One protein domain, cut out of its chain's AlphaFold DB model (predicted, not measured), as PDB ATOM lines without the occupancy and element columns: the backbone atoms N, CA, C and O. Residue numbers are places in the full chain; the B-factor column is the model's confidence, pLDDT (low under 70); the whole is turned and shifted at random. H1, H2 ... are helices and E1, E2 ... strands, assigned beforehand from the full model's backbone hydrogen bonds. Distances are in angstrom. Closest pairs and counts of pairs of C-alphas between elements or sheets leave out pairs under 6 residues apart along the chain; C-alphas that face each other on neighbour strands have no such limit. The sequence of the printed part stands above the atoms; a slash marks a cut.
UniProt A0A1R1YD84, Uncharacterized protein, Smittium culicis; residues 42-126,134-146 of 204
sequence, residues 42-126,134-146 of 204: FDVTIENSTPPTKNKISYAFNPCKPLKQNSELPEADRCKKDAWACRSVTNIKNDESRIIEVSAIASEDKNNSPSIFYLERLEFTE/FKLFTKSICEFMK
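What this domain is: This is residues 42 to 126 and 134 to 146 of the 204 residues of an uncharacterized protein of Smittium culicis (UniProt A0A1R1YD84). Strands E1 to E5 form one sheet curled like part of a barrel, with short E5 at one edge, paired with E4 past the bend of E4 at residue 105, and helix H1 standing free. The printed part has 98 residues, with five named strands followed by one named helix; strands hold 43 of the 50 residues in named elements, the class mostly strand, and E1 E2 E3 E4 E5 are a meander, each strand the antiparallel neighbour of the one before. The whole spans 46 by 40 by 21 A, only just loose, close to compact, radius of gyration of the C-alphas 15.2 A.

Where its parts are: E1 is residues 42 to 50, from C-alpha (175.554, 193.293, 249.891), E2 53 to 61, E3 85 to 93, E4 96 to 108, 33.2 A, E5 114 to 116, and H1 139 to 145, ending at C-alpha (188.380, 188.518, 233.596).

How they stand to each other: In the hairpin E1 and E2, N 44 and O 59 are within hydrogen-bond range, 2.8 A. H1 is not on the sheet; 2 of its 3 O i to N i+4 pairs are within range.

The domain as a whole: The link E2 to E3 is long; across the cut, C-alphas 126 and 134 are 9.7 A apart. The pLDDT is under 70 in 22 printed residues, namely residues 118 to 126 and residues 134 to 146.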
ATOM      1  N   PHE A  42     174.216 193.445 250.436       93.12
ATOM      2  CA  PHE A  42     175.554 193.293 249.891       93.12
ATOM      3  C   PHE A  42     176.048 194.657 249.437       93.12
ATOM      4  O   PHE A  42     175.349 195.349 248.697       93.12
ATOM      5  N   ASP A  43     177.263 195.022 249.828       92.06
ATOM      6  CA  ASP A  43     177.899 196.257 249.400       92.06
ATOM      7  C   ASP A  43     179.271 196.004 248.768       92.06
ATOM      8  O   ASP A  43     180.067 195.179 249.215       92.06
ATOM      9  N   VAL A  44     179.546 196.719 247.680       94.50
ATOM     10  CA  VAL A  44     180.837 196.729 246.994       94.50
ATOM     11  C   VAL A  44     181.264 198.172 246.828       94.50
ATOM     12  O   VAL A  44     180.509 199.010 246.342       94.50
ATOM     13  N   THR A  45     182.499 198.466 247.212       94.38
ATOM     14  CA  THR A  45     183.072 199.807 247.122       94.38
ATOM     15  C   THR A  45     184.288 199.803 246.207       94.38
ATOM     16  O   THR A  45     185.187 198.978 246.359       94.38
ATOM     17  N   ILE A  46     184.338 200.774 245.301       94.50
ATOM     18  CA  ILE A  46     185.443 201.022 244.376       94.50
ATOM     19  C   ILE A  46     185.932 202.454 244.598       94.50
ATOM     20  O   ILE A  46     185.133 203.388 244.604       94.50
ATOM     21  N   GLU A  47     187.237 202.645 244.765       95.12
ATOM     22  CA  GLU A  47     187.844 203.971 244.904       95.12
ATOM     23  C   GLU A  47     188.621 204.340 243.636       95.12
ATOM     24  O   GLU A  47     189.490 203.595 243.189       95.12
ATOM     25  N   ASN A  48     188.330 205.517 243.082       93.62
ATOM     26  CA  ASN A  48     189.038 206.105 241.952       93.62
ATOM     27  C   ASN A  48     189.731 207.399 242.395       93.62
ATOM     28  O   ASN A  48     189.085 208.340 242.861       93.62
ATOM     29  N   SER A  49     191.048 207.471 242.214       94.00
ATOM     30  CA  SER A  49     191.819 208.680 242.513       94.00
ATOM     31  C   SER A  49     191.653 209.712 241.396       94.00
ATOM     32  O   SER A  49     191.877 209.413 240.225       94.00
ATOM     33  N   THR A  50     191.272 210.933 241.760       89.81
ATOM     34  CA  THR A  50     191.163 212.087 240.853       89.81
ATOM     35  C   THR A  50     191.826 213.292 241.519       89.81
ATOM     36  O   THR A  50     191.122 214.175 242.021       89.81
ATOM     37  N   PRO A  51     193.175 213.317 241.609       92.06
ATOM     38  CA  PRO A  51     193.898 214.309 242.399       92.06
ATOM     39  C   PRO A  51     193.432 215.746 242.110       92.06
ATOM     40  O   PRO A  51     193.260 216.103 240.945       92.06
ATOM     41  N   PRO A  52     193.212 216.575 243.150       92.25
ATOM     42  CA  PRO A  52     193.509 216.335 244.569       92.25
ATOM     43  C   PRO A  52     192.431 215.535 245.332       92.25
ATOM     44  O   PRO A  52     192.511 215.415 246.549       92.25
ATOM     45  N   THR A  53     191.405 215.026 244.652       96.31
ATOM     46  CA  THR A  53     190.253 214.349 245.264       96.31
ATOM     47  C   THR A  53     190.251 212.836 245.040       96.31
ATOM     48  O   THR A  53     191.028 212.291 244.254       96.31
ATOM     49  N   LYS A  54     189.353 212.138 245.733       96.31
ATOM     50  CA  LYS A  54     189.058 210.718 245.537       96.31
ATOM     51  C   LYS A  54     187.560 210.541 245.357       96.31
ATOM     52  O   LYS A  54     186.781 211.188 246.048       96.31
ATOM     53  N   ASN A  55     187.157 209.656 244.457       96.50
ATOM     54  CA  ASN A  55     185.763 209.268 244.300       96.50
ATOM     55  C   ASN A  55     185.581 207.839 244.791       96.50
ATOM     56  O   ASN A  55     186.200 206.918 244.265       96.50
ATOM     57  N   LYS A  56     184.704 207.659 245.772       96.44
ATOM     58  CA  LYS A  56     184.261 206.360 246.264       96.44
ATOM     59  C   LYS A  56     182.921 206.035 245.613       96.44
ATOM     60  O   LYS A  56     181.934 206.727 245.847       96.44
ATOM     61  N   ILE A  57     182.897 205.017 244.765       95.19
ATOM     62  CA  ILE A  57     181.690 204.495 244.130       95.19
ATOM     63  C   ILE A  57     181.261 203.270 244.928       95.19
ATOM     64  O   ILE A  57     181.983 202.275 244.967       95.19
ATOM     65  N   SER A  58     180.097 203.341 245.558       95.31
ATOM     66  CA  SER A  58     179.522 202.236 246.318       95.31
ATOM     67  C   SER A  58     178.290 201.700 245.600       95.31
ATOM     68  O   SER A  58     177.450 202.461 245.124       95.31
ATOM     69  N   TYR A  59     178.211 200.379 245.520       95.12
ATOM     70  CA  TYR A  59     177.087 199.618 245.001       95.12
ATOM     71  C   TYR A  59     176.509 198.825 246.160       95.12
ATOM     72  O   TYR A  59     177.227 198.024 246.746       95.12
ATOM     73  N   ALA A  60     175.244 199.046 246.485       95.12
ATOM     74  CA  ALA A  60     174.516 198.276 247.483       95.12
ATOM     75  C   ALA A  60     173.378 197.525 246.797       95.12
ATOM     76  O   ALA A  60     172.722 198.091 245.924       95.12
ATOM     77  N   PHE A  61     173.125 196.273 247.166       93.94
ATOM     78  CA  PHE A  61     171.958 195.537 246.692       93.94
ATOM     79  C   PHE A  61     171.480 194.499 247.706       93.94
ATOM     80  O   PHE A  61     172.273 193.932 248.452       93.94
ATOM     81  N   ASN A  62     170.178 194.240 247.708       92.69
ATOM     82  CA  ASN A  62     169.556 193.140 248.425       92.69
ATOM     83  C   ASN A  62     168.567 192.448 247.466       92.69
ATOM     84  O   ASN A  62     167.676 193.108 246.927       92.69
ATOM     85  N   PRO A  63     168.730 191.140 247.199       87.88
ATOM     86  CA  PRO A  63     167.908 190.421 246.228       87.88
ATOM     87  C   PRO A  63     166.507 190.061 246.739       87.88
ATOM     88  O   PRO A  63     165.730 189.508 245.970       87.88
ATOM     89  N   CYS A  64     166.197 190.332 248.007       88.56
ATOM     90  CA  CYS A  64     165.003 189.846 248.699       88.56
ATOM     91  C   CYS A  64     164.073 190.961 249.171       88.56
ATOM     92  O   CYS A  64     162.887 190.731 249.400       88.56
ATOM     93  N   LYS A  65     164.613 192.165 249.368       90.38
ATOM     94  CA  LYS A  65     163.860 193.313 249.867       90.38
ATOM     95  C   LYS A  65     164.513 194.632 249.461       90.38
ATOM     96  O   LYS A  65     165.716 194.657 249.193       90.38
ATOM     97  N   PRO A  66     163.758 195.744 249.488       92.06
ATOM     98  CA  PRO A  66     164.338 197.073 249.370       92.06
ATOM     99  C   PRO A  66     165.451 197.325 250.397       92.06
ATOM    100  O   PRO A  66     165.389 196.881 251.548       92.06
ATOM    101  N   LEU A  67     166.459 198.082 249.974       92.81
ATOM    102  CA  LEU A  67     167.595 198.500 250.780       92.81
ATOM    103  C   LEU A  67     167.153 199.384 251.944       92.81
ATOM    104  O   LEU A  67     166.294 200.263 251.817       92.81
ATOM    105  N   LYS A  68     167.819 199.205 253.085       91.38
ATOM    106  CA  LYS A  68     167.587 200.031 254.270       91.38
ATOM    107  C   LYS A  68     167.963 201.485 253.994       91.38
ATOM    108  O   LYS A  68     169.046 201.793 253.504       91.38
ATOM    109  N   GLN A  69     167.066 202.391 254.365       91.38
ATOM    110  CA  GLN A  69     167.284 203.826 254.239       91.38
ATOM    111  C   GLN A  69     168.208 204.333 255.348       91.38
ATOM    112  O   GLN A  69     167.982 204.049 256.525       91.38
ATOM    113  N   ASN A  70     169.213 205.131 254.983       89.56
ATOM    114  CA  ASN A  70     170.045 205.830 255.956       89.56
ATOM    115  C   ASN A  70     169.406 207.180 256.319       89.56
ATOM    116  O   ASN A  70     169.446 208.125 255.531       89.56
ATOM    117  N   SER A  71     168.824 207.271 257.516       89.88
ATOM    118  CA  SER A  71     168.157 208.481 258.009       89.88
ATOM    119  C   SER A  71     169.101 209.635 258.362       89.88
ATOM    120  O   SER A  71     168.623 210.751 258.552       89.88
ATOM    121  N   GLU A  72     170.408 209.392 258.458       92.38
ATOM    122  CA  GLU A  72     171.410 210.418 258.783       92.38
ATOM    123  C   GLU A  72     171.728 211.323 257.586       92.38
ATOM    124  O   GLU A  72     172.113 212.477 257.758       92.38
ATOM    125  N   LEU A  73     171.536 210.818 256.364       91.25
ATOM    126  CA  LEU A  73     171.777 211.566 255.130       91.25
ATOM    127  C   LEU A  73     170.565 212.432 254.765       91.25
ATOM    128  O   LEU A  73     169.448 212.041 255.084       91.25
ATOM    129  N   PRO A  74     170.698 213.563 254.066       94.12
ATOM    130  CA  PRO A  74     169.558 214.268 253.469       94.12
ATOM    131  C   PRO A  74     168.771 213.381 252.492       94.12
ATOM    132  O   PRO A  74     169.355 212.513 251.856       94.12
ATOM    133  N   GLU A  75     167.460 213.597 252.312       93.56
ATOM    134  CA  GLU A  75     166.642 212.760 251.404       93.56
ATOM    135  C   GLU A  75     167.148 212.774 249.951       93.56
ATOM    136  O   GLU A  75     167.088 211.748 249.282       93.56
ATOM    137  N   ALA A  76     167.720 213.894 249.494       91.50
ATOM    138  CA  ALA A  76     168.325 214.015 248.165       91.50
ATOM    139  C   ALA A  76     169.593 213.156 247.976       91.50
ATOM    140  O   ALA A  76     169.918 212.792 246.851       91.50
ATOM    141  N   ASP A  77     170.270 212.803 249.071       95.12
ATOM    142  CA  ASP A  77     171.490 211.988 249.077       95.12
ATOM    143  C   ASP A  77     171.194 210.514 249.408       95.12
ATOM    144  O   ASP A  77     172.104 209.725 249.675       95.12
ATOM    145  N   ARG A  78     169.915 210.122 249.431       94.44
ATOM    146  CA  ARG A  78     169.479 208.746 249.687       94.44
ATOM    147  C   ARG A  78     169.032 208.072 248.399       94.44
ATOM    148  O   ARG A  78     168.501 208.689 247.481       94.44
ATOM    149  N   CYS A  79     169.196 206.757 248.365       91.81
ATOM    150  CA  CYS A  79     168.589 205.924 247.337       91.81
ATOM    151  C   CYS A  79     167.066 205.960 247.466       91.81
ATOM    152  O   CYS A  79     166.537 206.119 248.569       91.81
ATOM    153  N   LYS A  80     166.360 205.723 246.357       92.06
ATOM    154  CA  LYS A  80     164.900 205.560 246.350       92.06
ATOM    155  C   LYS A  80     164.469 204.559 247.443       92.06
ATOM    156  O   LYS A  80     165.166 203.573 247.682       92.06
ATOM    157  N   LYS A  81     163.351 204.821 248.130       92.25
ATOM    158  CA  LYS A  81     162.915 204.038 249.311       92.25
ATOM    159  C   LYS A  81     162.640 202.567 248.996       92.25
ATOM    160  O   LYS A  81     162.876 201.709 249.833       92.25
ATOM    161  N   ASP A  82     162.192 202.306 247.782       91.75
ATOM    162  CA  ASP A  82     161.903 201.003 247.192       91.75
ATOM    163  C   ASP A  82     163.070 200.480 246.336       91.75
ATOM    164  O   ASP A  82     162.876 199.601 245.505       91.75
ATOM    165  N   ALA A  83     164.284 201.030 246.465       92.38
ATOM    166  CA  ALA A  83     165.433 200.545 245.706       92.38
ATOM    167  C   ALA A  83     165.940 199.213 246.271       92.38
ATOM    168  O   ALA A  83     166.337 199.145 247.427       92.38
ATOM    169  N   TRP A  84     166.000 198.178 245.440       92.94
ATOM    170  CA  TRP A  84     166.608 196.879 245.756       92.94
ATOM    171  C   TRP A  84     168.105 196.878 245.450       92.94
ATOM    172  O   TRP A  84     168.872 196.138 246.056       92.94
ATOM    173  N   ALA A  85     168.536 197.737 244.525       93.62
ATOM    174  CA  ALA A  85     169.937 197.978 244.227       93.62
ATOM    175  C   ALA A  85     170.174 199.473 244.008       93.62
ATOM    176  O   ALA A  85     169.349 200.161 243.407       93.62
ATOM    177  N   CYS A  86     171.307 199.985 244.470       94.75
ATOM    178  CA  CYS A  86     171.641 201.397 244.409       94.75
ATOM    179  C   CYS A  86     173.133 201.623 244.179       94.75
ATOM    180  O   CYS A  86     173.979 200.908 244.713       94.75
ATOM    181  N   ARG A  87     173.441 202.662 243.408       95.06
ATOM    182  CA  ARG A  87     174.776 203.221 243.246       95.06
ATOM    183  C   ARG A  87     174.836 204.580 243.924       95.06
ATOM    184  O   ARG A  87     174.000 205.434 243.649       95.06
ATOM    185  N   SER A  88     175.866 204.807 244.726       94.75
ATOM    186  CA  SER A  88     176.187 206.117 245.292       94.75
ATOM    187  C   SER A  88     177.627 206.496 244.972       94.75
ATOM    188  O   SER A  88     178.534 205.672 245.115       94.75
ATOM    189  N   VAL A  89     177.860 207.745 244.584       95.81
ATOM    190  CA  VAL A  89     179.193 208.302 244.358       95.81
ATOM    191  C   VAL A  89     179.464 209.356 245.412       95.81
ATOM    192  O   VAL A  89     178.727 210.328 245.546       95.81
ATOM    193  N   THR A  90     180.550 209.168 246.150       96.75
ATOM    194  CA  THR A  90     181.023 210.103 247.167       96.75
ATOM    195  C   THR A  90     182.334 210.718 246.707       96.75
ATOM    196  O   THR A  90     183.291 209.996 246.433       96.75
ATOM    197  N   ASN A  91     182.393 212.044 246.631       97.12
ATOM    198  CA  ASN A  91     183.632 212.779 246.412       97.12
ATOM    199  C   ASN A  91     184.264 213.107 247.763       97.12
ATOM    200  O   ASN A  91     183.580 213.570 248.674       97.12
ATOM    201  N   ILE A  92     185.562 212.860 247.878       96.88
ATOM    202  CA  ILE A  92     186.344 213.045 249.093       96.88
ATOM    203  C   ILE A  92     187.496 213.996 248.775       96.88
ATOM    204  O   ILE A  92     188.269 213.759 247.839       96.88
ATOM    205  N   LYS A  93     187.623 215.070 249.552       96.19
ATOM    206  CA  LYS A  93     188.710 216.049 249.452       96.19
ATOM    207  C   LYS A  93     189.138 216.439 250.859       96.19
ATOM    208  O   LYS A  93     188.299 216.878 251.628       96.19
ATOM    209  N   ASN A  94     190.430 216.331 251.171       93.19
ATOM    210  CA  ASN A  94     190.957 216.648 252.507       93.19
ATOM    211  C   ASN A  94     190.153 215.957 253.634       93.19
ATOM    212  O   ASN A  94     189.799 216.599 254.615       93.19
ATOM    213  N   ASP A  95     189.800 214.683 253.435       89.50
ATOM    214  CA  ASP A  95     188.980 213.853 254.339       89.50
ATOM    215  C   ASP A  95     187.519 214.297 254.549       89.50
ATOM    216  O   ASP A  95     186.732 213.574 255.160       89.50
ATOM    217  N   GLU A  96     187.097 215.413 253.955       94.81
ATOM    218  CA  GLU A  96     185.690 215.791 253.871       94.81
ATOM    219  C   GLU A  96     185.018 215.028 252.732       94.81
ATOM    220  O   GLU A  96     185.507 215.004 251.598       94.81
ATOM    221  N   SER A  97     183.880 214.406 253.036       94.69
ATOM    222  CA  SER A  97     183.117 213.615 252.075       94.69
ATOM    223  C   SER A  97     181.769 214.251 251.781       94.69
ATOM    224  O   SER A  97     181.111 214.803 252.662       94.69
ATOM    225  N   ARG A  98     181.355 214.165 250.520       95.19
ATOM    226  CA  ARG A  98     180.018 214.555 250.080       95.19
ATOM    227  C   ARG A  98     179.514 213.585 249.033       95.19
ATOM    228  O   ARG A  98     180.258 213.191 248.130       95.19
ATOM    229  N   ILE A  99     178.249 213.219 249.148       96.31
ATOM    230  CA  ILE A  99     177.566 212.453 248.117       96.31
ATOM    231  C   ILE A  99     177.318 213.405 246.946       96.31
ATOM    232  O   ILE A  99     176.866 214.530 247.126       96.31
ATOM    233  N   ILE A 100     177.730 212.988 245.753       95.50
ATOM    234  CA  ILE A 100     177.599 213.781 244.522       95.50
ATOM    235  C   ILE A 100     176.643 213.140 243.520       95.50
ATOM    236  O   ILE A 100     176.226 213.796 242.572       95.50
ATOM    237  N   GLU A 101     176.312 211.863 243.710       94.62
ATOM    238  CA  GLU A 101     175.381 211.137 242.856       94.62
ATOM    239  C   GLU A 101     174.776 209.969 243.633       94.62
ATOM    240  O   GLU A 101     175.504 209.230 244.302       94.62
ATOM    241  N   VAL A 102     173.468 209.768 243.500       94.62
ATOM    242  CA  VAL A 102     172.774 208.566 243.960       94.62
ATOM    243  C   VAL A 102     171.757 208.152 242.919       94.62
ATOM    244  O   VAL A 102     170.982 208.974 242.436       94.62
ATOM    245  N   SER A 103     171.749 206.866 242.600       92.06
ATOM    246  CA  SER A 103     170.970 206.339 241.492       92.06
ATOM    247  C   SER A 103     170.513 204.915 241.805       92.06
ATOM    248  O   SER A 103     171.322 204.042 242.126       92.06
ATOM    249  N   ALA A 104     169.206 204.662 241.717       92.50
ATOM    250  CA  ALA A 104     168.652 203.323 241.900       92.50
ATOM    251  C   ALA A 104     168.975 202.447 240.679       92.50
ATOM    252  O   ALA A 104     168.598 202.777 239.560       92.50
ATOM    253  N   ILE A 105     169.661 201.327 240.912       92.06
ATOM    254  CA  ILE A 105     169.938 200.284 239.914       92.06
ATOM    255  C   ILE A 105     168.734 199.386 239.719       92.06
ATOM    256  O   ILE A 105     168.475 198.966 238.599       92.06
ATOM    257  N   ALA A 106     167.996 199.100 240.782       91.19
ATOM    258  CA  ALA A 106     166.747 198.367 240.710       91.19
ATOM    259  C   ALA A 106     165.775 198.938 241.738       91.19
ATOM    260  O   ALA A 106     166.189 199.241 242.855       91.19
ATOM    261  N   SER A 107     164.512 199.107 241.364       90.31
ATOM    262  CA  SER A 107     163.440 199.567 242.258       90.31
ATOM    263  C   SER A 107     162.088 199.009 241.811       90.31
ATOM    264  O   SER A 107     162.039 198.222 240.867       90.31
ATOM    265  N   GLU A 108     160.994 199.377 242.459       87.44
ATOM    266  CA  GLU A 108     159.674 198.939 242.015       87.44
ATOM    267  C   GLU A 108     159.237 199.690 240.747       87.44
ATOM    268  O   GLU A 108     159.458 200.899 240.590       87.44
ATOM    269  N   ASP A 109     158.626 198.951 239.818       83.38
ATOM    270  CA  ASP A 109     157.913 199.510 238.675       83.38
ATOM    271  C   ASP A 109     156.489 199.962 239.060       83.38
ATOM    272  O   ASP A 109     156.090 199.980 240.224       83.38
ATOM    273  N   LYS A 110     155.685 200.339 238.057       83.06
ATOM    274  CA  LYS A 110     154.294 200.776 238.262       83.06
ATOM    275  C   LYS A 110     153.372 199.678 238.807       83.06
ATOM    276  O   LYS A 110     152.279 200.003 239.256       83.06
ATOM    277  N   ASN A 111     153.789 198.418 238.728       80.62
ATOM    278  CA  ASN A 111     153.052 197.251 239.198       80.62
ATOM    279  C   ASN A 111     153.668 196.682 240.487       80.62
ATOM    280  O   ASN A 111     153.447 195.510 240.793       80.62
ATOM    281  N   ASN A 112     154.478 197.472 241.205       76.94
ATOM    282  CA  ASN A 112     155.163 197.058 242.430       76.94
ATOM    283  C   ASN A 112     156.083 195.840 242.243       76.94
ATOM    284  O   ASN A 112     156.331 195.087 243.181       76.94
ATOM    285  N   SER A 113     156.587 195.633 241.026       77.38
ATOM    286  CA  SER A 113     157.508 194.543 240.720       77.38
ATOM    287  C   SER A 113     158.944 195.073 240.663       77.38
ATOM    288  O   SER A 113     159.177 196.137 240.076       77.38
ATOM    289  N   PRO A 114     159.930 194.370 241.255       76.44
ATOM    290  CA  PRO A 114     161.321 194.790 241.200       76.44
ATOM    291  C   PRO A 114     161.791 194.787 239.746       76.44
ATOM    292  O   PRO A 114     161.720 193.786 239.037       76.44
ATOM    293  N   SER A 115     162.280 195.932 239.296       82.38
ATOM    294  CA  SER A 115     162.739 196.159 237.934       82.38
ATOM    295  C   SER A 115     164.098 196.838 237.962       82.38
ATOM    296  O   SER A 115     164.403 197.639 238.847       82.38
ATOM    297  N   ILE A 116     164.950 196.468 237.009       84.44
ATOM    298  CA  ILE A 116     166.298 197.015 236.876       84.44
ATOM    299  C   ILE A 116     166.225 198.279 236.018       84.44
ATOM    300  O   ILE A 116     165.743 198.261 234.889       84.44
ATOM    301  N   PHE A 117     166.751 199.368 236.559       75.62
ATOM    302  CA  PHE A 117     166.798 200.705 235.985       75.62
ATOM    303  C   PHE A 117     168.234 201.139 235.671       75.62
ATOM    304  O   PHE A 117     168.608 202.264 235.956       75.62
ATOM    305  N   TYR A 118     169.090 200.289 235.112       62.53
ATOM    306  CA  TYR A 118     170.453 200.712 234.755       62.53
ATOM    307  C   TYR A 118     170.925 199.996 233.497       62.53
ATOM    308  O   TYR A 118     170.729 198.790 233.394       62.53
ATOM    309  N   LEU A 119     171.637 200.581 232.534       55.59
ATOM    310  CA  LEU A 119     171.886 201.928 231.975       55.59
ATOM    311  C   LEU A 119     172.561 201.587 230.621       55.59
ATOM    312  O   LEU A 119     173.281 200.593 230.575       55.59
ATOM    313  N   GLU A 120     172.326 202.344 229.546       48.31
ATOM    314  CA  GLU A 120     173.069 202.293 228.264       48.31
ATOM    315  C   GLU A 120     173.746 200.931 227.923       48.31
ATOM    316  O   GLU A 120     174.929 200.714 228.174       48.31
ATOM    317  N   ARG A 121     172.980 200.017 227.299       42.69
ATOM    318  CA  ARG A 121     173.441 198.754 226.671       42.69
ATOM    319  C   ARG A 121     173.715 197.559 227.613       42.69
ATOM    320  O   ARG A 121     174.816 197.009 227.646       42.69
ATOM    321  N   LEU A 122     172.667 197.055 228.265       44.34
ATOM    322  CA  LEU A 122     172.554 195.622 228.572       44.34
ATOM    323  C   LEU A 122     171.628 194.981 227.533       44.34
ATOM    324  O   LEU A 122     170.435 195.267 227.509       44.34
ATOM    325  N   GLU A 123     172.181 194.144 226.656       37.72
ATOM    326  CA  GLU A 123     171.392 193.299 225.755       37.72
ATOM    327  C   GLU A 123     171.234 191.923 226.400       37.72
ATOM    328  O   GLU A 123     172.216 191.224 226.662       37.72
ATOM    329  N   PHE A 124     169.987 191.555 226.689       36.72
ATOM    330  CA  PHE A 124     169.620 190.228 227.164       36.72
ATOM    331  C   PHE A 124     169.511 189.289 225.959       36.72
ATOM    332  O   PHE A 124     168.680 189.507 225.079       36.72
ATOM    333  N   THR A 125     170.339 188.248 225.909       36.41
ATOM    334  CA  THR A 125     170.130 187.123 224.992       36.41
ATOM    335  C   THR A 125     169.610 185.948 225.796       36.41
ATOM    336  O   THR A 125     170.360 185.355 226.572       36.41
ATOM    337  N   GLU A 126     168.332 185.628 225.619       38.06
ATOM    338  CA  GLU A 126     167.735 184.403 226.136       38.06
ATOM    339  C   GLU A 126     168.437 183.212 225.472       38.06
ATOM    340  O   GLU A 126     168.366 183.033 224.255       38.06
ATOM    341  N   PHE A 134     174.886 186.950 231.414       45.00
ATOM    342  CA  PHE A 134     174.859 188.409 231.365       45.00
ATOM    343  C   PHE A 134     176.034 188.925 230.528       45.00
ATOM    344  O   PHE A 134     177.191 188.849 230.944       45.00
ATOM    345  N   LYS A 135     175.756 189.479 229.343       39.44
ATOM    346  CA  LYS A 135     176.779 190.131 228.519       39.44
ATOM    347  C   LYS A 135     176.942 191.588 228.951       39.44
ATOM    348  O   LYS A 135     176.301 192.488 228.416       39.44
ATOM    349  N   LEU A 136     177.801 191.826 229.942       43.25
ATOM    350  CA  LEU A 136     178.153 193.184 230.364       43.25
ATOM    351  C   LEU A 136     179.160 193.805 229.386       43.25
ATOM    352  O   LEU A 136     180.320 193.401 229.333       43.25
ATOM    353  N   PHE A 137     178.749 194.842 228.655       44.53
ATOM    354  CA  PHE A 137     179.640 195.646 227.812       44.53
ATOM    355  C   PHE A 137     180.317 196.774 228.599       44.53
ATOM    356  O   PHE A 137     180.282 197.935 228.199       44.53
ATOM    357  N   THR A 138     180.975 196.455 229.712       47.09
ATOM    358  CA  THR A 138     181.868 197.421 230.363       47.09
ATOM    359  C   THR A 138     183.314 196.989 230.146       47.09
ATOM    360  O   THR A 138     183.731 195.891 230.517       47.09
ATOM    361  N   LYS A 139     184.102 197.864 229.510       48.91
ATOM    362  CA  LYS A 139     185.531 197.634 229.222       48.91
ATOM    363  C   LYS A 139     186.309 197.238 230.489       48.91
ATOM    364  O   LYS A 139     187.216 196.417 230.422       48.91
ATOM    365  N   SER A 140     185.886 197.768 231.637       52.78
ATOM    366  CA  SER A 140     186.487 197.561 232.954       52.78
ATOM    367  C   SER A 140     186.359 196.130 233.495       52.78
ATOM    368  O   SER A 140     187.288 195.644 234.132       52.78
ATOM    369  N   ILE A 141     185.258 195.416 233.231       57.06
ATOM    370  CA  ILE A 141     185.069 194.042 233.744       57.06
ATOM    371  C   ILE A 141     185.789 193.024 232.851       57.06
ATOM    372  O   ILE A 141     186.340 192.035 233.338       57.06
ATOM    373  N   CYS A 142     185.883 193.302 231.547       48.75
ATOM    374  CA  CYS A 142     186.672 192.490 230.622       48.75
ATOM    375  C   CYS A 142     188.160 192.441 231.001       48.75
ATOM    376  O   CYS A 142     188.797 191.420 230.765       48.75
ATOM    377  N   GLU A 143     188.715 193.506 231.593       49.81
ATOM    378  CA  GLU A 143     190.097 193.521 232.098       49.81
ATOM    379  C   GLU A 143     190.261 192.691 233.379       49.81
ATOM    380  O   GLU A 143     191.275 192.012 233.535       49.81
ATOM    381  N   PHE A 144     189.241 192.653 234.244       51.75
ATOM    382  CA  PHE A 144     189.227 191.807 235.443       51.75
ATOM    383  C   PHE A 144     189.203 190.308 235.096       51.75
ATOM    384  O   PHE A 144     189.927 189.520 235.701       51.75
ATOM    385  N   MET A 145     188.440 189.912 234.068       48.84
ATOM    386  CA  MET A 145     188.380 188.518 233.596       48.84
ATOM    387  C   MET A 145     189.563 188.109 232.701       48.84
ATOM    388  O   MET A 145     189.773 186.924 232.456       48.84
ATOM    389  N   LYS A 146     190.374 189.066 232.226       48.31
ATOM    390  CA  LYS A 146     191.534 188.817 231.349       48.31
ATOM    391  C   LYS A 146     192.816 188.416 232.076       48.31
ATOM    392  O   LYS A 146     193.883 188.462 231.469       48.31
TER     393      LYS A 146